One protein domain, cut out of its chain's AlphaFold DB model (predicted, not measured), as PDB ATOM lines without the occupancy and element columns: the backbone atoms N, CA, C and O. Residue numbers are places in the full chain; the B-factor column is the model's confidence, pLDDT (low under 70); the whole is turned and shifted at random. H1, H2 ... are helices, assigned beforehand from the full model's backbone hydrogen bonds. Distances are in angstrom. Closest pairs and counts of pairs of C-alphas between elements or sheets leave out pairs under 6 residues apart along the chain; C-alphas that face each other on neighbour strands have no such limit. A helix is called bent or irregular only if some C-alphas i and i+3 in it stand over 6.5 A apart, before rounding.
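Overview. This is residues 2 to 128 and 138 to 170 of the 202 residues of an uncharacterized protein of Oryzias melastigma (UniProt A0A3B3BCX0). Four helices run to and fro as a core: H3 and the bent H4 pack on the helical hairpin of H5 and H6, H3 on H5 and H4 on H6. Round this core H1 packs on H4 and H6, H8 crosses H6, H7 runs along H5, and the small H2 and H9 sit at opposite ends, while residues 139 to 146 stick out as a free loop. The printed part has 160 residues with nine named helices, H1 to H9 in chain order, and no named strand; the class is all helix. It is compact, with a radius of gyration of the C-alphas of 15.5 A and spans of 48 by 42 by 32 A.

Along the chain. The longest helix, H4, is residues 45 to 63, assigned as one helix by its hydrogen bonds but bent: C-alphas 53 and 56 are 7.3 A apart. Its arms are H4a, residues 45 to 53, and H4b, residues 56 to 63; C-alpha 45 is at (4.438, 87.118, 115.874). H3 is residues 26 to 39, 19.8 A long. H5 is residues 70 to 87, 25.8 A, and H6 residues 91 to 108, 25.6 A. H8, residues 147 to 160, is 21.4 A long and irregular, with C-alphas 157 and 160 7.3 A apart. H1 is residues 2 to 12, from C-alpha 2 at (4.346, 104.810, 111.624); H2 is residues 17 to 22 and H7 residues 114 to 119. H9, residues 164 to 167, ends with C-alpha 167 at (-3.718, 81.275, 99.946).

Arrangement. H4a and H4b stand at 34.8 degrees, a shallow tilt, only just short of steep. H4a touches residues 92 to 100 of H6, closest at the C-alphas of His 49 and Cys 93, 5.3 A. H3 touches H4b, opposite ways at a shallow tilt of 25 degrees, closest at the C-alphas of Ser 36 and Cys 56, 6.2 A. The hub is H5; it forms a hairpin with H6, opposite ways at 13 degrees, closest at the C-alphas of His 87 and Cys 93, 6.1 A. Residues 70 to 78 of H5 touch H7, closest at the C-alphas of Thr 74 and Leu 115, 6.0 A. H9 only just touches H5, with 3 pairs of C-alphas within 8 A, closest those of Gln 85 and Leu 164, 5.7 A. H8 touches residues 98 to 102 of H6, about perpendicular at 77 degrees, closest at the C-alphas of Ser 98 and Arg 155, 6.4 A. H1 touches H4a, closest at the C-alphas of Val 10 and Ser 53, 4.6 A. H2 is close to but not clearly touching H3, closest at the C-alphas of Leu 22 and Val 28, 6.5 A. Every O i to N i+4 pair is within hydrogen-bond range in H2, H3, H4a, H5, H6 and H7, against 6 of 7 in H1, 2 of 4 in H4b and 9 of 10 in H8; H9 is too short for one.

Size, cuts and confidence. The C-alphas farthest apart, of Cys 21 and Lys 170, are 50.2 A apart. Residues 129 to 137 are not printed, and C-alphas 128 and 138 are 15.4 A apart across the cut. No link printed whole is long. The model's pLDDT is under 70 at residues 2 to 12, 142 to 143 and 163 to 170.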
ATOM      1  N   LEU A   2       4.034 106.193 111.185       48.62
ATOM      2  CA  LEU A   2       4.346 104.810 111.624       48.62
ATOM      3  C   LEU A   2       5.317 104.066 110.681       48.62
ATOM      4  O   LEU A   2       6.287 103.465 111.135       48.62
ATOM      5  N   GLU A   3       5.119 104.171 109.362       46.31
ATOM      6  CA  GLU A   3       6.015 103.528 108.384       46.31
ATOM      7  C   GLU A   3       7.451 104.087 108.407       46.31
ATOM      8  O   GLU A   3       8.395 103.330 108.209       46.31
ATOM      9  N   GLU A   4       7.637 105.385 108.673       46.50
ATOM     10  CA  GLU A   4       8.967 106.015 108.760       46.50
ATOM     11  C   GLU A   4       9.700 105.662 110.059       46.50
ATOM     12  O   GLU A   4      10.921 105.517 110.057       46.50
ATOM     13  N   GLN A   5       8.973 105.485 111.169       50.19
ATOM     14  CA  GLN A   5       9.563 104.995 112.418       50.19
ATOM     15  C   GLN A   5      10.053 103.547 112.277       50.19
ATOM     16  O   GLN A   5      11.132 103.226 112.762       50.19
ATOM     17  N   LEU A   6       9.330 102.695 111.545       51.34
ATOM     18  CA  LEU A   6       9.722 101.300 111.314       51.34
ATOM     19  C   LEU A   6      10.903 101.136 110.358       51.34
ATOM     20  O   LEU A   6      11.767 100.297 110.600       51.34
ATOM     21  N   VAL A   7      10.981 101.974 109.320       50.22
ATOM     22  CA  VAL A   7      12.156 102.045 108.433       50.22
ATOM     23  C   VAL A   7      13.407 102.429 109.224       50.22
ATOM     24  O   VAL A   7      14.472 101.853 109.008       50.22
ATOM     25  N   ARG A   8      13.277 103.343 110.196       52.97
ATOM     26  CA  ARG A   8      14.379 103.691 111.099       52.97
ATOM     27  C   ARG A   8      14.765 102.536 112.022       52.97
ATOM     28  O   ARG A   8      15.940 102.420 112.324       52.97
ATOM     29  N   LEU A   9      13.841 101.681 112.456       58.97
ATOM     30  CA  LEU A   9      14.172 100.603 113.398       58.97
ATOM     31  C   LEU A   9      15.095  99.540 112.776       58.97
ATOM     32  O   LEU A   9      16.142  99.261 113.348       58.97
ATOM     33  N   VAL A  10      14.800  99.051 111.564       65.25
ATOM     34  CA  VAL A  10      15.605  97.984 110.919       65.25
ATOM     35  C   VAL A  10      17.061  98.402 110.675       65.25
ATOM     36  O   VAL A  10      17.972  97.582 110.774       65.25
ATOM     37  N   THR A  11      17.311  99.671 110.348       63.69
ATOM     38  CA  THR A  11      18.637 100.135 109.900       63.69
ATOM     39  C   THR A  11      19.413 100.946 110.940       63.69
ATOM     40  O   THR A  11      20.638 101.043 110.827       63.69
ATOM     41  N   LYS A  12      18.757 101.502 111.969       68.88
ATOM     42  CA  LYS A  12      19.399 102.389 112.960       68.88
ATOM     43  C   LYS A  12      20.031 101.649 114.134       68.88
ATOM     44  O   LYS A  12      20.963 102.192 114.728       68.88
ATOM     45  N   GLU A  13      19.555 100.451 114.466       77.06
ATOM     46  CA  GLU A  13      20.060  99.712 115.625       77.06
ATOM     47  C   GLU A  13      21.563  99.435 115.502       77.06
ATOM     48  O   GLU A  13      22.078  99.062 114.443       77.06
ATOM     49  N   LYS A  14      22.305  99.671 116.584       82.19
ATOM     50  CA  LYS A  14      23.759  99.477 116.636       82.19
ATOM     51  C   LYS A  14      24.078  98.403 117.661       82.19
ATOM     52  O   LYS A  14      23.466  98.354 118.721       82.19
ATOM     53  N   LEU A  15      25.071  97.572 117.353       87.81
ATOM     54  CA  LEU A  15      25.599  96.643 118.341       87.81
ATOM     55  C   LEU A  15      26.235  97.411 119.496       87.81
ATOM     56  O   LEU A  15      26.982  98.370 119.285       87.81
ATOM     57  N   THR A  16      25.962  96.930 120.703       92.88
ATOM     58  CA  THR A  16      26.689  97.311 121.912       92.88
ATOM     59  C   THR A  16      28.149  96.860 121.814       92.88
ATOM     60  O   THR A  16      28.492  96.008 120.992       92.88
ATOM     61  N   GLU A  17      29.019  97.387 122.676       92.94
ATOM     62  CA  GLU A  17      30.431  96.971 122.706       92.94
ATOM     63  C   GLU A  17      30.592  95.475 123.005       92.94
ATOM     64  O   GLU A  17      31.407  94.803 122.372       92.94
ATOM     65  N   LEU A  18      29.751  94.919 123.886       93.00
ATOM     66  CA  LEU A  18      29.706  93.475 124.116       93.00
ATOM     67  C   LEU A  18      29.291  92.721 122.848       93.00
ATOM     68  O   LEU A  18      29.939  91.745 122.485       93.00
ATOM     69  N   GLY A  19      28.259  93.195 122.141       92.44
ATOM     70  CA  GLY A  19      27.839  92.608 120.869       92.44
ATOM     71  C   GLY A  19      28.976  92.591 119.848       92.44
ATOM     72  O   GLY A  19      29.262  91.551 119.270       92.44
ATOM     73  N   LYS A  20      29.698  93.705 119.686       91.44
ATOM     74  CA  LYS A  20      30.878  93.772 118.805       91.44
ATOM     75  C   LYS A  20      31.978  92.799 119.228       91.44
ATOM     76  O   LYS A  20      32.636  92.233 118.363       91.44
ATOM     77  N   CYS A  21      32.192  92.618 120.532       93.19
ATOM     78  CA  CYS A  21      33.159  91.656 121.055       93.19
ATOM     79  C   CYS A  21      32.772  90.217 120.682       93.19
ATOM     80  O   CYS A  21      33.590  89.494 120.121       93.19
ATOM     81  N   LEU A  22      31.508  89.838 120.898       92.38
ATOM     82  CA  LEU A  22      30.991  88.507 120.562       92.38
ATOM     83  C   LEU A  22      31.088  88.205 119.060       92.38
ATOM     84  O   LEU A  22      31.442  87.092 118.688       92.38
ATOM     85  N   MET A  23      30.858  89.202 118.200       89.81
ATOM     86  CA  MET A  23      30.946  89.043 116.741       89.81
ATOM     87  C   MET A  23      32.370  88.776 116.223       89.81
ATOM     88  O   MET A  23      32.523  88.431 115.055       89.81
ATOM     89  N   LYS A  24      33.414  88.914 117.056       89.06
ATOM     90  CA  LYS A  24      34.791  88.532 116.689       89.06
ATOM     91  C   LYS A  24      35.019  87.020 116.718       89.06
ATOM     92  O   LYS A  24      35.992  86.553 116.137       89.06
ATOM     93  N   HIS A  25      34.160  86.275 117.411       91.56
ATOM     94  CA  HIS A  25      34.237  84.822 117.494       91.56
ATOM     95  C   HIS A  25      33.309  84.211 116.447       91.56
ATOM     96  O   HIS A  25      32.090  84.354 116.539       91.56
ATOM     97  N   GLU A  26      33.886  83.535 115.453       87.31
ATOM     98  CA  GLU A  26      33.162  83.011 114.288       87.31
ATOM     99  C   GLU A  26      32.013  82.071 114.681       87.31
ATOM    100  O   GLU A  26      30.876  82.294 114.263       87.31
ATOM    101  N   ASP A  27      32.266  81.111 115.576       88.62
ATOM    102  CA  ASP A  27      31.252  80.157 116.050       88.62
ATOM    103  C   ASP A  27      30.061  80.855 116.721       88.62
ATOM    104  O   ASP A  27      28.898  80.528 116.478       88.62
ATOM    105  N   VAL A  28      30.346  81.864 117.549       91.94
ATOM    106  CA  VAL A  28      29.323  82.638 118.265       91.94
ATOM    107  C   VAL A  28      28.529  83.491 117.283       91.94
ATOM    108  O   VAL A  28      27.301  83.541 117.355       91.94
ATOM    109  N   CYS A  29      29.214  84.142 116.344       89.62
ATOM    110  CA  CYS A  29      28.595  84.939 115.297       89.62
ATOM    111  C   CYS A  29      27.629  84.097 114.453       89.62
ATOM    112  O   CYS A  29      26.468  84.479 114.275       89.62
ATOM    113  N   MET A  30      28.083  82.934 113.979       89.75
ATOM    114  CA  MET A  30      27.260  82.020 113.190       89.75
ATOM    115  C   MET A  30      26.061  81.511 113.987       89.75
ATOM    116  O   MET A  30      24.937  81.565 113.490       89.75
ATOM    117  N   LEU A  31      26.257  81.120 115.250       93.75
ATOM    118  CA  LEU A  31      25.164  80.695 116.122       93.75
ATOM    119  C   LEU A  31      24.106  81.795 116.303       93.75
ATOM    120  O   LEU A  31      22.910  81.527 116.181       93.75
ATOM    121  N   LEU A  32      24.529  83.037 116.563       94.94
ATOM    122  CA  LEU A  32      23.622  84.173 116.751       94.94
ATOM    123  C   LEU A  32      22.829  84.492 115.482       94.94
ATOM    124  O   LEU A  32      21.624  84.746 115.560       94.94
ATOM    125  N   LEU A  33      23.483  84.464 114.320       94.06
ATOM    126  CA  LEU A  33      22.837  84.668 113.025       94.06
ATOM    127  C   LEU A  33      21.814  83.566 112.744       94.06
ATOM    128  O   LEU A  33      20.640  83.860 112.516       94.06
ATOM    129  N   THR A  34      22.228  82.301 112.817       94.62
ATOM    130  CA  THR A  34      21.355  81.160 112.531       94.62
ATOM    131  C   THR A  34      20.163  81.119 113.479       94.62
ATOM    132  O   THR A  34      19.030  80.960 113.021       94.62
ATOM    133  N   LEU A  35      20.370  81.333 114.780       97.19
ATOM    134  CA  LEU A  35      19.278  81.375 115.750       97.19
ATOM    135  C   LEU A  35      18.309  82.526 115.460       97.19
ATOM    136  O   LEU A  35      17.098  82.306 115.413       97.19
ATOM    137  N   SER A  36      18.826  83.734 115.211       97.19
ATOM    138  CA  SER A  36      17.987  84.916 114.969       97.19
ATOM    139  C   SER A  36      17.092  84.729 113.745       97.19
ATOM    140  O   SER A  36      15.883  84.953 113.833       97.19
ATOM    141  N   PHE A  37      17.652  84.253 112.629       97.31
ATOM    142  CA  PHE A  37      16.905  84.043 111.386       97.31
ATOM    143  C   PHE A  37      15.966  82.832 111.458       97.31
ATOM    144  O   PHE A  37      14.841  82.910 110.964       97.31
ATOM    145  N   THR A  38      16.360  81.751 112.140       97.31
ATOM    146  CA  THR A  38      15.469  80.603 112.393       97.31
ATOM    147  C   THR A  38      14.265  81.015 113.242       97.31
ATOM    148  O   THR A  38      13.140  80.587 112.975       97.31
ATOM    149  N   SER A  39      14.472  81.897 114.228       97.75
ATOM    150  CA  SER A  39      13.407  82.340 115.134       97.75
ATOM    151  C   SER A  39      12.285  83.113 114.430       97.75
ATOM    152  O   SER A  39      11.159  83.142 114.925       97.75
ATOM    153  N   LEU A  40      12.552  83.685 113.246       97.12
ATOM    154  CA  LEU A  40      11.543  84.377 112.436       97.12
ATOM    155  C   LEU A  40      10.421  83.449 111.952       97.12
ATOM    156  O   LEU A  40       9.357  83.931 111.586       97.12
ATOM    157  N   SER A  41      10.663  82.136 111.908       94.56
ATOM    158  CA  SER A  41       9.658  81.146 111.497       94.56
ATOM    159  C   SER A  41       8.903  80.521 112.675       94.56
ATOM    160  O   SER A  41       8.017  79.689 112.463       94.56
ATOM    161  N   TRP A  42       9.249  80.868 113.919       95.75
ATOM    162  CA  TRP A  42       8.520  80.395 115.095       95.75
ATOM    163  C   TRP A  42       7.117  80.989 115.117       95.75
ATOM    164  O   TRP A  42       6.915  82.120 114.697       95.75
ATOM    165  N   LYS A  43       6.133  80.262 115.654       92.81
ATOM    166  CA  LYS A  43       4.732  80.715 115.746       92.81
ATOM    167  C   LYS A  43       4.518  81.768 116.849       92.81
ATOM    168  O   LYS A  43       3.572  81.683 117.620       92.81
ATOM    169  N   ASP A  44       5.391  82.767 116.888       95.88
ATOM    170  CA  ASP A  44       5.362  83.919 117.779       95.88
ATOM    171  C   ASP A  44       5.571  85.197 116.951       95.88
ATOM    172  O   ASP A  44       6.684  85.570 116.570       95.88
ATOM    173  N   THR A  45       4.462  85.876 116.659       94.69
ATOM    174  CA  THR A  45       4.438  87.118 115.874       94.69
ATOM    175  C   THR A  45       5.191  88.257 116.574       94.69
ATOM    176  O   THR A  45       5.789  89.095 115.898       94.69
ATOM    177  N   ALA A  46       5.205  88.296 117.913       95.12
ATOM    178  CA  ALA A  46       5.911  89.332 118.664       95.12
ATOM    179  C   ALA A  46       7.430  89.128 118.583       95.12
ATOM    180  O   ALA A  46       8.163  90.088 118.324       95.12
ATOM    181  N   ASN A  47       7.894  87.882 118.725       96.44
ATOM    182  CA  ASN A  47       9.291  87.530 118.479       96.44
ATOM    183  C   ASN A  47       9.697  87.849 117.035       96.44
ATOM    184  O   ASN A  47      10.691  88.541 116.823       96.44
ATOM    185  N   CYS A  48       8.910  87.408 116.047       97.00
ATOM    186  CA  CYS A  48       9.188  87.673 114.636       97.00
ATOM    187  C   CYS A  48       9.362  89.177 114.374       97.00
ATOM    188  O   CYS A  48      10.359  89.594 113.783       97.00
ATOM    189  N   HIS A  49       8.427  90.011 114.845       94.88
ATOM    190  CA  HIS A  49       8.506  91.463 114.671       94.88
ATOM    191  C   HIS A  49       9.748  92.065 115.337       94.88
ATOM    192  O   HIS A  49      10.495  92.798 114.681       94.88
ATOM    193  N   ARG A  50      10.007  91.748 116.611       94.69
ATOM    194  CA  ARG A  50      11.149  92.293 117.362       94.69
ATOM    195  C   ARG A  50      12.484  91.861 116.751       94.69
ATOM    196  O   ARG A  50      13.353  92.697 116.510       94.69
ATOM    197  N   THR A  51      12.641  90.577 116.447       96.31
ATOM    198  CA  THR A  51      13.891  90.027 115.915       96.31
ATOM    199  C   THR A  51      14.164  90.513 114.491       96.31
ATOM    200  O   THR A  51      15.303  90.878 114.180       96.31
ATOM    201  N   ALA A  52      13.136  90.622 113.640       96.44
ATOM    202  CA  ALA A  52      13.281  91.197 112.302       96.44
ATOM    203  C   ALA A  52      13.620  92.696 112.341       96.44
ATOM    204  O   ALA A  52      14.440  93.159 111.550       96.44
ATOM    205  N   SER A  53      13.001  93.450 113.258       93.69
ATOM    206  CA  SER A  53      13.188  94.903 113.343       93.69
ATOM    207  C   SER A  53      14.489  95.333 114.006       93.69
ATOM    208  O   SER A  53      14.993  96.388 113.650       93.69
ATOM    209  N   MET A  54      15.037  94.561 114.948       92.00
ATOM    210  CA  MET A  54      16.176  95.025 115.753       92.00
ATOM    211  C   MET A  54      17.454  94.207 115.558       92.00
ATOM    212  O   MET A  54      18.557  94.747 115.645       92.00
ATOM    213  N   VAL A  55      17.327  92.901 115.307       94.94
ATOM    214  CA  VAL A  55      18.441  91.955 115.473       94.94
ATOM    215  C   VAL A  55      19.010  91.499 114.133       94.94
ATOM    216  O   VAL A  55      20.212  91.634 113.910       94.94
ATOM    217  N   CYS A  56      18.167  91.002 113.221       96.88
ATOM    218  CA  CYS A  56      18.618  90.279 112.024       96.88
ATOM    219  C   CYS A  56      19.601  91.085 111.166       96.88
ATOM    220  O   CYS A  56      20.717  90.633 110.909       96.88
ATOM    221  N   TRP A  57      19.224  92.303 110.762       95.50
ATOM    222  CA  TRP A  57      20.116  93.153 109.970       95.50
ATOM    223  C   TRP A  57      21.311  93.663 110.780       95.50
ATOM    224  O   TRP A  57      22.420  93.769 110.259       95.50
ATOM    225  N   THR A  58      21.114  93.951 112.068       93.88
ATOM    226  CA  THR A  58      22.173  94.442 112.957       93.88
ATOM    227  C   THR A  58      23.329  93.454 113.090       93.88
ATOM    228  O   THR A  58      24.483  93.889 113.102       93.88
ATOM    229  N   LEU A  59      23.024  92.155 113.136       93.88
ATOM    230  CA  LEU A  59      24.012  91.079 113.103       93.88
ATOM    231  C   LEU A  59      24.573  90.879 111.692       93.88
ATOM    232  O   LEU A  59      25.787  90.938 111.504       93.88
ATOM    233  N   LEU A  60      23.703  90.706 110.688       94.75
ATOM    234  CA  LEU A  60      24.124  90.369 109.325       94.75
ATOM    235  C   LEU A  60      25.036  91.437 108.712       94.75
ATOM    236  O   LEU A  60      26.017  91.104 108.056       94.75
ATOM    237  N   LYS A  61      24.792  92.724 108.985       92.31
ATOM    238  CA  LYS A  61      25.637  93.810 108.464       92.31
ATOM    239  C   LYS A  61      27.080  93.773 108.973       92.31
ATOM    240  O   LYS A  61      27.945  94.336 108.312       92.31
ATOM    241  N   GLN A  62      27.357  93.138 110.121       89.94
ATOM    242  CA  GLN A  62      28.737  93.002 110.613       89.94
ATOM    243  C   GLN A  62      29.561  92.060 109.739       89.94
ATOM    244  O   GLN A  62      30.755  92.271 109.566       89.94
ATOM    245  N   VAL A  63      28.912  91.039 109.178       89.56
ATOM    246  CA  VAL A  63      29.556  90.019 108.344       89.56
ATOM    247  C   VAL A  63      29.320  90.236 106.850       89.56
ATOM    248  O   VAL A  63      30.026  89.657 106.033       89.56
ATOM    249  N   ALA A  64      28.394  91.123 106.470       85.75
ATOM    250  CA  ALA A  64      28.073  91.452 105.078       85.75
ATOM    251  C   ALA A  64      29.261  92.031 104.285       85.75
ATOM    252  O   ALA A  64      29.312  91.898 103.063       85.75
ATOM    253  N   ALA A  65      30.214  92.675 104.970       80.69
ATOM    254  CA  ALA A  65      31.459  93.142 104.362       80.69
ATOM    255  C   ALA A  65      32.472  92.001 104.136       80.69
ATOM    256  O   ALA A  65      33.300  92.103 103.233       80.69
ATOM    257  N   GLY A  66      32.373  90.904 104.889       80.31
ATOM    258  CA  GLY A  66      33.211  89.715 104.731       80.31
ATOM    259  C   GLY A  66      32.846  88.866 103.510       80.31
ATOM    260  O   GLY A  66      32.039  89.267 102.669       80.31
ATOM    261  N   ASN A  67      33.460  87.686 103.410       81.19
ATOM    262  CA  ASN A  67      33.152  86.681 102.390       81.19
ATOM    263  C   ASN A  67      32.201  85.643 102.983       81.19
ATOM    264  O   ASN A  67      32.634  84.626 103.518       81.19
ATOM    265  N   LEU A  68      30.902  85.930 102.923       87.88
ATOM    266  CA  LEU A  68      29.885  84.941 103.258       87.88
ATOM    267  C   LEU A  68      29.833  83.885 102.154       87.88
ATOM    268  O   LEU A  68      30.010  84.199 100.978       87.88
ATOM    269  N   LEU A  69      29.544  82.642 102.529       89.94
ATOM    270  CA  LEU A  69      29.238  81.601 101.554       89.94
ATOM    271  C   LEU A  69      27.926  81.949 100.824       89.94
ATOM    272  O   LEU A  69      26.959  82.341 101.495       89.94
ATOM    273  N   PRO A  70      27.844  81.793  99.490       90.12
ATOM    274  CA  PRO A  70      26.611  82.023  98.735       90.12
ATOM    275  C   PRO A  70      25.390  81.272  99.289       90.12
ATOM    276  O   PRO A  70      24.282  81.811  99.372       90.12
ATOM    277  N   GLU A  71      25.593  80.043  99.760       87.81
ATOM    278  CA  GLU A  71      24.568  79.208 100.386       87.81
ATOM    279  C   GLU A  71      24.041  79.834 101.684       87.81
ATOM    280  O   GLU A  71      22.841  79.812 101.949       87.81
ATOM    281  N   ALA A  72      24.912  80.461 102.480       90.19
ATOM    282  CA  ALA A  72      24.494  81.162 103.690       90.19
ATOM    283  C   ALA A  72      23.668  82.411 103.346       90.19
ATOM    284  O   ALA A  72      22.637  82.670 103.968       90.19
ATOM    285  N   VAL A  73      24.074  83.164 102.319       92.94
ATOM    286  CA  VAL A  73      23.355  84.363 101.856       92.94
ATOM    287  C   VAL A  73      21.949  84.012 101.369       92.94
ATOM    288  O   VAL A  73      20.968  84.638 101.787       92.94
ATOM    289  N   THR A  74      21.831  82.980 100.533       92.81
ATOM    290  CA  THR A  74      20.527  82.486 100.069       92.81
ATOM    291  C   THR A  74      19.688  81.938 101.223       92.81
ATOM    292  O   THR A  74      18.486  82.206 101.276       92.81
ATOM    293  N   TRP A  75      20.293  81.259 102.203       95.44
ATOM    294  CA  TRP A  75      19.599  80.781 103.401       95.44
ATOM    295  C   TRP A  75      19.032  81.923 104.258       95.44
ATOM    296  O   TRP A  75      17.861  81.877 104.645       95.44
ATOM    297  N   PHE A  76      19.801  82.988 104.514       96.31
ATOM    298  CA  PHE A  76      19.302  84.153 105.256       96.31
ATOM    299  C   PHE A  76      18.125  84.810 104.534       96.31
ATOM    300  O   PHE A  76      17.095  85.099 105.147       96.31
ATOM    301  N   PHE A  77      18.253  85.017 103.222       96.94
ATOM    302  CA  PHE A  77      17.211  85.664 102.433       96.94
ATOM    303  C   PHE A  77      15.934  84.813 102.357       96.94
ATOM    304  O   PHE A  77      14.843  85.304 102.654       96.94
ATOM    305  N   THR A  78      16.059  83.517 102.061       95.62
ATOM    306  CA  THR A  78      14.922  82.578 102.045       95.62
ATOM    307  C   THR A  78      14.259  82.434 103.414       95.62
ATOM    308  O   THR A  78      13.036  82.320 103.476       95.62
ATOM    309  N   SER A  79      15.017  82.514 104.512       96.94
ATOM    310  CA  SER A  79      14.465  82.500 105.874       96.94
ATOM    311  C   SER A  79      13.530  83.687 106.129       96.94
ATOM    312  O   SER A  79      12.460  83.515 106.713       96.94
ATOM    313  N   VAL A  80      13.871  84.881 105.627       97.62
ATOM    314  CA  VAL A  80      13.000  86.067 105.727       97.62
ATOM    315  C   VAL A  80      11.760  85.927 104.841       97.62
ATOM    316  O   VAL A  80      10.654  86.222 105.294       97.62
ATOM    317  N   LEU A  81      11.906  85.431 103.606       95.62
ATOM    318  CA  LEU A  81      10.759  85.182 102.719       95.62
ATOM    319  C   LEU A  81       9.809  84.121 103.298       95.62
ATOM    320  O   LEU A  81       8.590  84.274 103.231       95.62
ATOM    321  N   ARG A  82      10.347  83.076 103.932       94.44
ATOM    322  CA  ARG A  82       9.559  82.070 104.653       94.44
ATOM    323  C   ARG A  82       8.826  82.682 105.843       94.44
ATOM    324  O   ARG A  82       7.637  82.433 106.016       94.44
ATOM    325  N   ALA A  83       9.495  83.509 106.642       95.75
ATOM    326  CA  ALA A  83       8.840  84.225 107.732       95.75
ATOM    327  C   ALA A  83       7.693  85.110 107.218       95.75
ATOM    328  O   ALA A  83       6.637  85.178 107.846       95.75
ATOM    329  N   LEU A  84       7.849  85.720 106.037       94.00
ATOM    330  CA  LEU A  84       6.791  86.493 105.386       94.00
ATOM    331  C   LEU A  84       5.608  85.601 104.969       94.00
ATOM    332  O   LEU A  84       4.460  85.981 105.181       94.00
ATOM    333  N   GLN A  85       5.852  84.373 104.508       91.94
ATOM    334  CA  GLN A  85       4.790  83.386 104.253       91.94
ATOM    335  C   GLN A  85       4.084  82.898 105.534       91.94
ATOM    336  O   GLN A  85       2.937  82.449 105.481       91.94
ATOM    337  N   ILE A  86       4.749  82.951 106.690       92.62
ATOM    338  CA  ILE A  86       4.184  82.498 107.971       92.62
ATOM    339  C   ILE A  86       3.408  83.624 108.669       92.62
ATOM    340  O   ILE A  86       2.303  83.388 109.157       92.62
ATOM    341  N   HIS A  87       3.974  84.832 108.720       93.06
ATOM    342  CA  HIS A  87       3.478  85.962 109.516       93.06
ATOM    343  C   HIS A  87       2.935  87.125 108.681       93.06
ATOM    344  O   HIS A  87       2.422  88.085 109.254       93.06
ATOM    345  N   GLY A  88       3.020  87.064 107.349       90.06
ATOM    346  CA  GLY A  88       2.661  88.161 106.439       90.06
ATOM    347  C   GLY A  88       1.198  88.600 106.482       90.06
ATOM    348  O   GLY A  88       0.896  89.691 106.014       90.06
ATOM    349  N   GLN A  89       0.325  87.805 107.106       87.69
ATOM    350  CA  GLN A  89      -1.061  88.171 107.421       87.69
ATOM    351  C   GLN A  89      -1.173  89.290 108.476       87.69
ATOM    352  O   GLN A  89      -2.224  89.906 108.625       87.69
ATOM    353  N   HIS A  90      -0.116  89.517 109.265       90.56
ATOM    354  CA  HIS A  90      -0.050  90.594 110.244       90.56
ATOM    355  C   HIS A  90       0.677  91.786 109.624       90.56
ATOM    356  O   HIS A  90       1.887  91.709 109.399       90.56
ATOM    357  N   ASP A  91      -0.027  92.903 109.427       90.44
ATOM    358  CA  ASP A  91       0.491  94.113 108.768       90.44
ATOM    359  C   ASP A  91       1.868  94.544 109.285       90.44
ATOM    360  O   ASP A  91       2.778  94.859 108.518       90.44
ATOM    361  N   GLN A  92       2.052  94.496 110.604       90.56
ATOM    362  CA  GLN A  92       3.286  94.902 111.263       90.56
ATOM    363  C   GLN A  92       4.476  93.992 110.915       90.56
ATOM    364  O   GLN A  92       5.586  94.476 110.666       90.56
ATOM    365  N   CYS A  93       4.254  92.674 110.863       93.12
ATOM    366  CA  CYS A  93       5.270  91.713 110.433       93.12
ATOM    367  C   CYS A  93       5.500  91.801 108.929       93.12
ATOM    368  O   CYS A  93       6.652  91.846 108.514       93.12
ATOM    369  N   ASN A  94       4.437  91.906 108.128       92.88
ATOM    370  CA  ASN A  94       4.528  92.075 106.681       92.88
ATOM    371  C   ASN A  94       5.428  93.259 106.317       92.88
ATOM    372  O   ASN A  94       6.400  93.113 105.575       92.88
ATOM    373  N   LEU A  95       5.158  94.416 106.923       92.62
ATOM    374  CA  LEU A  95       5.913  95.640 106.707       92.62
ATOM    375  C   LEU A  95       7.386  95.492 107.104       92.62
ATOM    376  O   LEU A  95       8.273  95.903 106.357       92.62
ATOM    377  N   THR A  96       7.640  94.905 108.275       94.31
ATOM    378  CA  THR A  96       8.990  94.765 108.842       94.31
ATOM    379  C   THR A  96       9.821  93.738 108.076       94.31
ATOM    380  O   THR A  96      10.969  94.007 107.740       94.31
ATOM    381  N   LEU A  97       9.241  92.583 107.746       95.81
ATOM    382  CA  LEU A  97       9.898  91.522 106.983       95.81
ATOM    383  C   LEU A  97      10.131  91.938 105.530       95.81
ATOM    384  O   LEU A  97      11.210  91.686 105.004       95.81
ATOM    385  N   SER A  98       9.179  92.640 104.903       95.25
ATOM    386  CA  SER A  98       9.376  93.216 103.566       95.25
ATOM    387  C   SER A  98      10.540  94.205 103.550       95.25
ATOM    388  O   SER A  98      11.353  94.195 102.628       95.25
ATOM    389  N   GLN A  99      10.646  95.043 104.587       94.00
ATOM    390  CA  GLN A  99      11.763  95.973 104.737       94.00
ATOM    391  C   GLN A  99      13.086  95.232 104.957       94.00
ATOM    392  O   GLN A  99      14.081  95.574 104.325       94.00
ATOM    393  N   LEU A 100      13.107  94.222 105.831       96.25
ATOM    394  CA  LEU A 100      14.297  93.413 106.085       96.25
ATOM    395  C   LEU A 100      14.768  92.704 104.808       96.25
ATOM    396  O   LEU A 100      15.945  92.784 104.474       96.25
ATOM    397  N   ALA A 101      13.852  92.080 104.063       97.06
ATOM    398  CA  ALA A 101      14.148  91.440 102.785       97.06
ATOM    399  C   ALA A 101      14.746  92.437 101.783       97.06
ATOM    400  O   ALA A 101      15.773  92.142 101.178       97.06
ATOM    401  N   MET A 102      14.162  93.634 101.660       95.44
ATOM    402  CA  MET A 102      14.688  94.683 100.785       95.44
ATOM    403  C   MET A 102      16.107  95.088 101.184       95.44
ATOM    404  O   MET A 102      16.990  95.117 100.339       95.44
ATOM    405  N   VAL A 103      16.353  95.359 102.470       94.44
ATOM    406  CA  VAL A 103      17.677  95.775 102.958       94.44
ATOM    407  C   VAL A 103      18.727  94.691 102.703       94.44
ATOM    408  O   VAL A 103      19.822  95.008 102.238       94.44
ATOM    409  N   ILE A 104      18.397  93.422 102.958       95.75
ATOM    410  CA  ILE A 104      19.288  92.290 102.673       95.75
ATOM    411  C   ILE A 104      19.584  92.218 101.177       95.75
ATOM    412  O   ILE A 104      20.752  92.170 100.793       95.75
ATOM    413  N   TYR A 105      18.544  92.256 100.340       95.94
ATOM    414  CA  TYR A 105      18.696  92.192  98.893       95.94
ATOM    415  C   TYR A 105      19.574  93.337  98.390       95.94
ATOM    416  O   TYR A 105      20.573  93.098  97.732       95.94
ATOM    417  N   GLU A 106      19.286  94.576  98.776       93.19
ATOM    418  CA  GLU A 106      20.023  95.748  98.307       93.19
ATOM    419  C   GLU A 106      21.513  95.727  98.656       93.19
ATOM    420  O   GLU A 106      22.340  96.125  97.837       93.19
ATOM    421  N   ASN A 107      21.863  95.274  99.860       93.31
ATOM    422  CA  ASN A 107      23.247  95.309 100.331       93.31
ATOM    423  C   ASN A 107      24.070  94.102  99.871       93.31
ATOM    424  O   ASN A 107      25.289  94.207  99.757       93.31
ATOM    425  N   LEU A 108      23.428  92.956  99.629       94.62
ATOM    426  CA  LEU A 108      24.122  91.722  99.266       94.62
ATOM    427  C   LEU A 108      24.067  91.435  97.758       94.62
ATOM    428  O   LEU A 108      25.026  90.892  97.214       94.62
ATOM    429  N   ARG A 109      23.019  91.858  97.044       94.25
ATOM    430  CA  ARG A 109      22.849  91.617  95.600       94.25
ATOM    431  C   ARG A 109      24.023  92.066  94.717       94.25
ATOM    432  O   ARG A 109      24.289  91.343  93.756       94.25
ATOM    433  N   PRO A 110      24.743  93.177  94.997       92.69
ATOM    434  CA  PRO A 110      25.922  93.551  94.212       92.69
ATOM    435  C   PRO A 110      27.069  92.532  94.266       92.69
ATOM    436  O   PRO A 110      27.933  92.550  93.396       92.69
ATOM    437  N   ARG A 111      27.103  91.673  95.294       93.06
ATOM    438  CA  ARG A 111      28.170  90.686  95.530       93.06
ATOM    439  C   ARG A 111      27.720  89.237  95.337       93.06
ATOM    440  O   ARG A 111      28.564  88.398  95.061       93.06
ATOM    441  N   TYR A 112      26.427  88.961  95.500       94.25
ATOM    442  CA  TYR A 112      25.851  87.614  95.471       94.25
ATOM    443  C   TYR A 112      24.713  87.563  94.443       94.25
ATOM    444  O   TYR A 112      23.614  88.086  94.672       94.25
ATOM    445  N   GLU A 113      24.983  86.970  93.280       94.06
ATOM    446  CA  GLU A 113      24.016  86.850  92.181       94.06
ATOM    447  C   GLU A 113      22.901  85.837  92.465       94.06
ATOM    448  O   GLU A 113      21.785  85.963  91.952       94.06
ATOM    449  N   GLU A 114      23.157  84.894  93.369       92.81
ATOM    450  CA  GLU A 114      22.258  83.822  93.785       92.81
ATOM    451  C   GLU A 114      20.967  84.369  94.406       92.81
ATOM    452  O   GLU A 114      19.908  83.746  94.318       92.81
ATOM    453  N   LEU A 115      21.011  85.584  94.965       94.94
ATOM    454  CA  LEU A 115      19.823  86.283  95.454       94.94
ATOM    455  C   LEU A 115      18.797  86.527  94.345       94.94
ATOM    456  O   LEU A 115      17.592  86.438  94.595       94.94
ATOM    457  N   ARG A 116      19.241  86.786  93.109       95.38
ATOM    458  CA  ARG A 116      18.334  86.852  91.955       95.38
ATOM    459  C   ARG A 116      17.714  85.483  91.684       95.38
ATOM    460  O   ARG A 116      16.514  85.416  91.435       95.38
ATOM    461  N   GLY A 117      18.501  84.412  91.799       93.50
ATOM    462  CA  GLY A 117      18.029  83.027  91.714       93.50
ATOM    463  C   GLY A 117      16.903  82.717  92.705       93.50
ATOM    464  O   GLY A 117      15.923  82.076  92.336       93.50
ATOM    465  N   VAL A 118      16.978  83.242  93.931       94.19
ATOM    466  CA  VAL A 118      15.886  83.126  94.914       94.19
ATOM    467  C   VAL A 118      14.671  83.972  94.515       94.19
ATOM    468  O   VAL A 118      13.541  83.495  94.588       94.19
ATOM    469  N   MET A 119      14.872  85.216  94.064       95.56
ATOM    470  CA  MET A 119      13.768  86.102  93.666       95.56
ATOM    471  C   MET A 119      12.931  85.520  92.525       95.56
ATOM    472  O   MET A 119      11.707  85.558  92.594       95.56
ATOM    473  N   ILE A 120      13.560  84.940  91.497       94.19
ATOM    474  CA  ILE A 120      12.828  84.374  90.350       94.19
ATOM    475  C   ILE A 120      11.953  83.166  90.722       94.19
ATOM    476  O   ILE A 120      11.046  82.823  89.970       94.19
ATOM    477  N   GLN A 121      12.198  82.535  91.875       89.88
ATOM    478  CA  GLN A 121      11.376  81.438  92.396       89.88
ATOM    479  C   GLN A 121      10.110  81.933  93.110       89.88
ATOM    480  O   GLN A 121       9.235  81.130  93.437       89.88
ATOM    481  N   ILE A 122       9.981  83.242  93.362       91.38
ATOM    482  CA  ILE A 122       8.775  83.813  93.965       91.38
ATOM    483  C   ILE A 122       7.606  83.672  92.971       91.38
ATOM    484  O   ILE A 122       7.712  84.124  91.827       91.38
ATOM    485  N   PRO A 123       6.462  83.093  93.385       89.56
ATOM    486  CA  PRO A 123       5.319  82.906  92.496       89.56
ATOM    487  C   PRO A 123       4.818  84.221  91.889       89.56
ATOM    488  O   PRO A 123       4.641  85.209  92.600       89.56
ATOM    489  N   ASN A 124       4.507  84.215  90.590       88.69
ATOM    490  CA  ASN A 124       3.978  85.376  89.855       88.69
ATOM    491  C   ASN A 124       4.881  86.624  89.891       88.69
ATOM    492  O   ASN A 124       4.384  87.747  89.773       88.69
ATOM    493  N   ILE A 125       6.195  86.456  90.066       92.62
ATOM    494  CA  ILE A 125       7.119  87.585  90.021       92.62
ATOM    495  C   ILE A 125       7.147  88.220  88.625       92.62
ATOM    496  O   ILE A 125       7.227  87.543  87.598       92.62
ATOM    497  N   ASN A 126       7.105  89.551  88.579       94.25
ATOM    498  CA  ASN A 126       7.310  90.291  87.341       94.25
ATOM    499  C   ASN A 126       8.816  90.408  87.060       94.25
ATOM    500  O   ASN A 126       9.503  91.230  87.666       94.25
ATOM    501  N   ILE A 127       9.310  89.592  86.126       94.62
ATOM    502  CA  ILE A 127      10.733  89.520  85.757       94.62
ATOM    503  C   ILE A 127      11.243  90.870  85.229       94.62
ATOM    504  O   ILE A 127      12.300  91.323  85.650       94.62
ATOM    505  N   GLN A 128      10.467  91.568  84.396       95.31
ATOM    506  CA  GLN A 128      10.877  92.873  83.857       95.31
ATOM    507  C   GLN A 128      11.025  93.926  84.961       95.31
ATOM    508  O   GLN A 128      11.937  94.750  84.932       95.31
ATOM    509  N   MET A 138      22.451  98.365  90.697       84.94
ATOM    510  CA  MET A 138      23.828  98.204  90.214       84.94
ATOM    511  C   MET A 138      24.410  99.470  89.578       84.94
ATOM    512  O   MET A 138      25.624  99.543  89.425       84.94
ATOM    513  N   ASP A 139      23.582 100.443  89.189       84.69
ATOM    514  CA  ASP A 139      24.032 101.694  88.576       84.69
ATOM    515  C   ASP A 139      24.278 102.795  89.635       84.69
ATOM    516  O   ASP A 139      23.329 103.444  90.089       84.69
ATOM    517  N   PRO A 140      25.541 103.065  90.027       71.31
ATOM    518  CA  PRO A 140      25.868 104.133  90.970       71.31
ATOM    519  C   PRO A 140      25.702 105.545  90.381       71.31
ATOM    520  O   PRO A 140      25.720 106.516  91.140       71.31
ATOM    521  N   SER A 141      25.560 105.670  89.056       70.12
ATOM    522  CA  SER A 141      25.456 106.940  88.324       70.12
ATOM    523  C   SER A 141      24.015 107.350  87.990       70.12
ATOM    524  O   SER A 141      23.762 108.508  87.654       70.12
ATOM    525  N   GLY A 142      23.062 106.427  88.131       66.75
ATOM    526  CA  GLY A 142      21.652 106.650  87.836       66.75
ATOM    527  C   GLY A 142      20.918 107.530  88.863       66.75
ATOM    528  O   GLY A 142      21.362 107.719  90.001       66.75
ATOM    529  N   PRO A 143      19.738 108.071  88.502       67.69
ATOM    530  CA  PRO A 143      18.915 108.845  89.422       67.69
ATOM    531  C   PRO A 143      18.456 107.973  90.600       67.69
ATOM    532  O   PRO A 143      17.705 107.007  90.430       67.69
ATOM    533  N   LYS A 144      18.875 108.342  91.818       71.44
ATOM    534  CA  LYS A 144      18.502 107.625  93.045       71.44
ATOM    535  C   LYS A 144      16.985 107.652  93.232       71.44
ATOM    536  O   LYS A 144      16.374 108.715  93.358       71.44
ATOM    537  N   LEU A 145      16.368 106.471  93.285       76.38
ATOM    538  CA  LEU A 145      14.970 106.346  93.687       76.38
ATOM    539  C   LEU A 145      14.801 106.855  95.120       76.38
ATOM    540  O   LEU A 145      15.626 106.577  95.990       76.38
ATOM    541  N   THR A 146      13.694 107.550  95.385       82.88
ATOM    542  CA  THR A 146      13.316 107.854  96.767       82.88
ATOM    543  C   THR A 146      13.053 106.550  97.517       82.88
ATOM    544  O   THR A 146      12.479 105.616  96.948       82.88
ATOM    545  N   GLU A 147      13.424 106.483  98.801       81.50
ATOM    546  CA  GLU A 147      13.252 105.260  99.605       81.50
ATOM    547  C   GLU A 147      11.816 104.732  99.565       81.50
ATOM    548  O   GLU A 147      11.592 103.535  99.406       81.50
ATOM    549  N   LYS A 148      10.832 105.637  99.609       83.56
ATOM    550  CA  LYS A 148       9.415 105.283  99.502       83.56
ATOM    551  C   LYS A 148       9.101 104.543  98.196       83.56
ATOM    552  O   LYS A 148       8.510 103.470  98.232       83.56
ATOM    553  N   LYS A 149       9.534 105.082  97.048       87.19
ATOM    554  CA  LYS A 149       9.302 104.452  95.737       87.19
ATOM    555  C   LYS A 149      10.002 103.100  95.637       87.19
ATOM    556  O   LYS A 149       9.439 102.160  95.086       87.19
ATOM    557  N   LYS A 150      11.217 103.003  96.172       87.31
ATOM    558  CA  LYS A 150      12.022 101.778  96.174       87.31
ATOM    559  C   LYS A 150      11.337 100.660  96.959       87.31
ATOM    560  O   LYS A 150      11.133  99.572  96.428       87.31
ATOM    561  N   LYS A 151      10.856 100.990  98.159       87.25
ATOM    562  CA  LYS A 151      10.057 100.106  99.010       87.25
ATOM    563  C   LYS A 151       8.773  99.646  98.328       87.25
ATOM    564  O   LYS A 151       8.444  98.465  98.381       87.25
ATOM    565  N   ASP A 152       8.052 100.553  97.678       90.38
ATOM    566  CA  ASP A 152       6.817 100.210  96.964       90.38
ATOM    567  C   ASP A 152       7.072  99.253  95.796       90.38
ATOM    568  O   ASP A 152       6.310  98.306  95.601       90.38
ATOM    569  N   LEU A 153       8.153  99.464  95.038       91.56
ATOM    570  CA  LEU A 153       8.561  98.557  93.966       91.56
ATOM    571  C   LEU A 153       8.958  97.186  94.518       91.56
ATOM    572  O   LEU A 153       8.456  96.174  94.036       91.56
ATOM    573  N   PHE A 154       9.791  97.144  95.560       93.50
ATOM    574  CA  PHE A 154      10.241  95.884  96.144       93.50
ATOM    575  C   PHE A 154       9.081  95.081  96.739       93.50
ATOM    576  O   PHE A 154       8.962  93.888  96.472       93.50
ATOM    577  N   ARG A 155       8.157  95.736  97.460       92.19
ATOM    578  CA  ARG A 155       6.934  95.099  97.983       92.19
ATOM    579  C   ARG A 155       6.111  94.428  96.881       92.19
ATOM    580  O   ARG A 155       5.556  93.361  97.114       92.19
ATOM    581  N   LYS A 156       6.051  95.014  95.679       92.88
ATOM    582  CA  LYS A 156       5.378  94.393  94.526       92.88
ATOM    583  C   LYS A 156       6.117  93.157  94.014       92.88
ATOM    584  O   LYS A 156       5.456  92.203  93.622       92.88
ATOM    585  N   LEU A 157       7.452  93.154  94.034       94.00
ATOM    586  CA  LEU A 157       8.257  92.003  93.606       94.00
ATOM    587  C   LEU A 157       8.057  90.793  94.523       94.00
ATOM    588  O   LEU A 157       7.896  89.677  94.038       94.00
ATOM    589  N   ILE A 158       8.000  91.018  95.837       93.56
ATOM    590  CA  ILE A 158       7.790  89.948  96.824       93.56
ATOM    591  C   ILE A 158       6.309  89.668  97.110       93.56
ATOM    592  O   ILE A 158       5.996  88.830  97.943       93.56
ATOM    593  N   ALA A 159       5.366  90.305  96.411       89.25
ATOM    594  CA  ALA A 159       3.932  90.109  96.657       89.25
ATOM    595  C   ALA A 159       3.469  88.652  96.449       89.25
ATOM    596  O   ALA A 159       2.424  88.254  96.963       89.25
ATOM    597  N   GLY A 160       4.244  87.854  95.707       83.31
ATOM    598  CA  GLY A 160       4.032  86.420  95.528       83.31
ATOM    599  C   GLY A 160       4.266  85.577  96.783       83.31
ATOM    600  O   GLY A 160       3.708  84.485  96.891       83.31
ATOM    601  N   THR A 161       5.012  86.076  97.774       80.88
ATOM    602  CA  THR A 161       5.233  85.397  99.063       80.88
ATOM    603  C   THR A 161       4.056  85.605 100.020       80.88
ATOM    604  O   THR A 161       4.248  85.923 101.195       80.88
ATOM    605  N   LYS A 162       2.826  85.475  99.508       70.25
ATOM    606  CA  LYS A 162       1.603  85.597 100.309       70.25
ATOM    607  C   LYS A 162       1.632  84.617 101.470       70.25
ATOM    608  O   LYS A 162       2.186  83.520 101.346       70.25
ATOM    609  N   ALA A 163       1.006  85.004 102.578       64.69
ATOM    610  CA  ALA A 163       0.927  84.116 103.719       64.69
ATOM    611  C   ALA A 163       0.185  82.831 103.321       64.69
ATOM    612  O   ALA A 163      -0.850  82.894 102.657       64.69
ATOM    613  N   LEU A 164       0.690  81.663 103.728       58.88
ATOM    614  CA  LEU A 164       0.052  80.374 103.417       58.88
ATOM    615  C   LEU A 164      -1.426  80.377 103.848       58.88
ATOM    616  O   LEU A 164      -2.299  79.939 103.107       58.88
ATOM    617  N   CYS A 165      -1.726  80.975 105.004       52.84
ATOM    618  CA  CYS A 165      -3.090  81.140 105.507       52.84
ATOM    619  C   CYS A 165      -3.999  81.967 104.583       52.84
ATOM    620  O   CYS A 165      -5.197  81.720 104.560       52.84
ATOM    621  N   GLU A 166      -3.461  82.928 103.825       57.81
ATOM    622  CA  GLU A 166      -4.217  83.739 102.861       57.81
ATOM    623  C   GLU A 166      -4.481  82.980 101.561       57.81
ATOM    624  O   GLU A 166      -5.550  83.130 100.979       57.81
ATOM    625  N   GLN A 167      -3.547  82.124 101.132       56.97
ATOM    626  CA  GLN A 167      -3.718  81.275  99.946       56.97
ATOM    627  C   GLN A 167      -4.839  80.241 100.133       56.97
ATOM    628  O   GLN A 167      -5.546  79.921  99.179       56.97
ATOM    629  N   PHE A 168      -5.033  79.758 101.364       52.59
ATOM    630  CA  PHE A 168      -6.122  78.844 101.729       52.59
ATOM    631  C   PHE A 168      -7.334  79.548 102.351       52.59
ATOM    632  O   PHE A 168      -8.324  78.888 102.684       52.59
ATOM    633  N   ARG A 169      -7.302  80.880 102.500       51.38
ATOM    634  CA  ARG A 169      -8.464  81.641 102.958       51.38
ATOM    635  C   ARG A 169      -9.467  81.654 101.815       51.38
ATOM    636  O   ARG A 169      -9.406  82.485 100.917       51.38
ATOM    637  N   LYS A 170     -10.410  80.713 101.842       47.22
ATOM    638  CA  LYS A 170     -11.625  80.827 101.040       47.22
ATOM    639  C   LYS A 170     -12.264  82.148 101.458       47.22
ATOM    640  O   LYS A 170     -12.672  82.292 102.609       47.22
TER     641      LYS A 170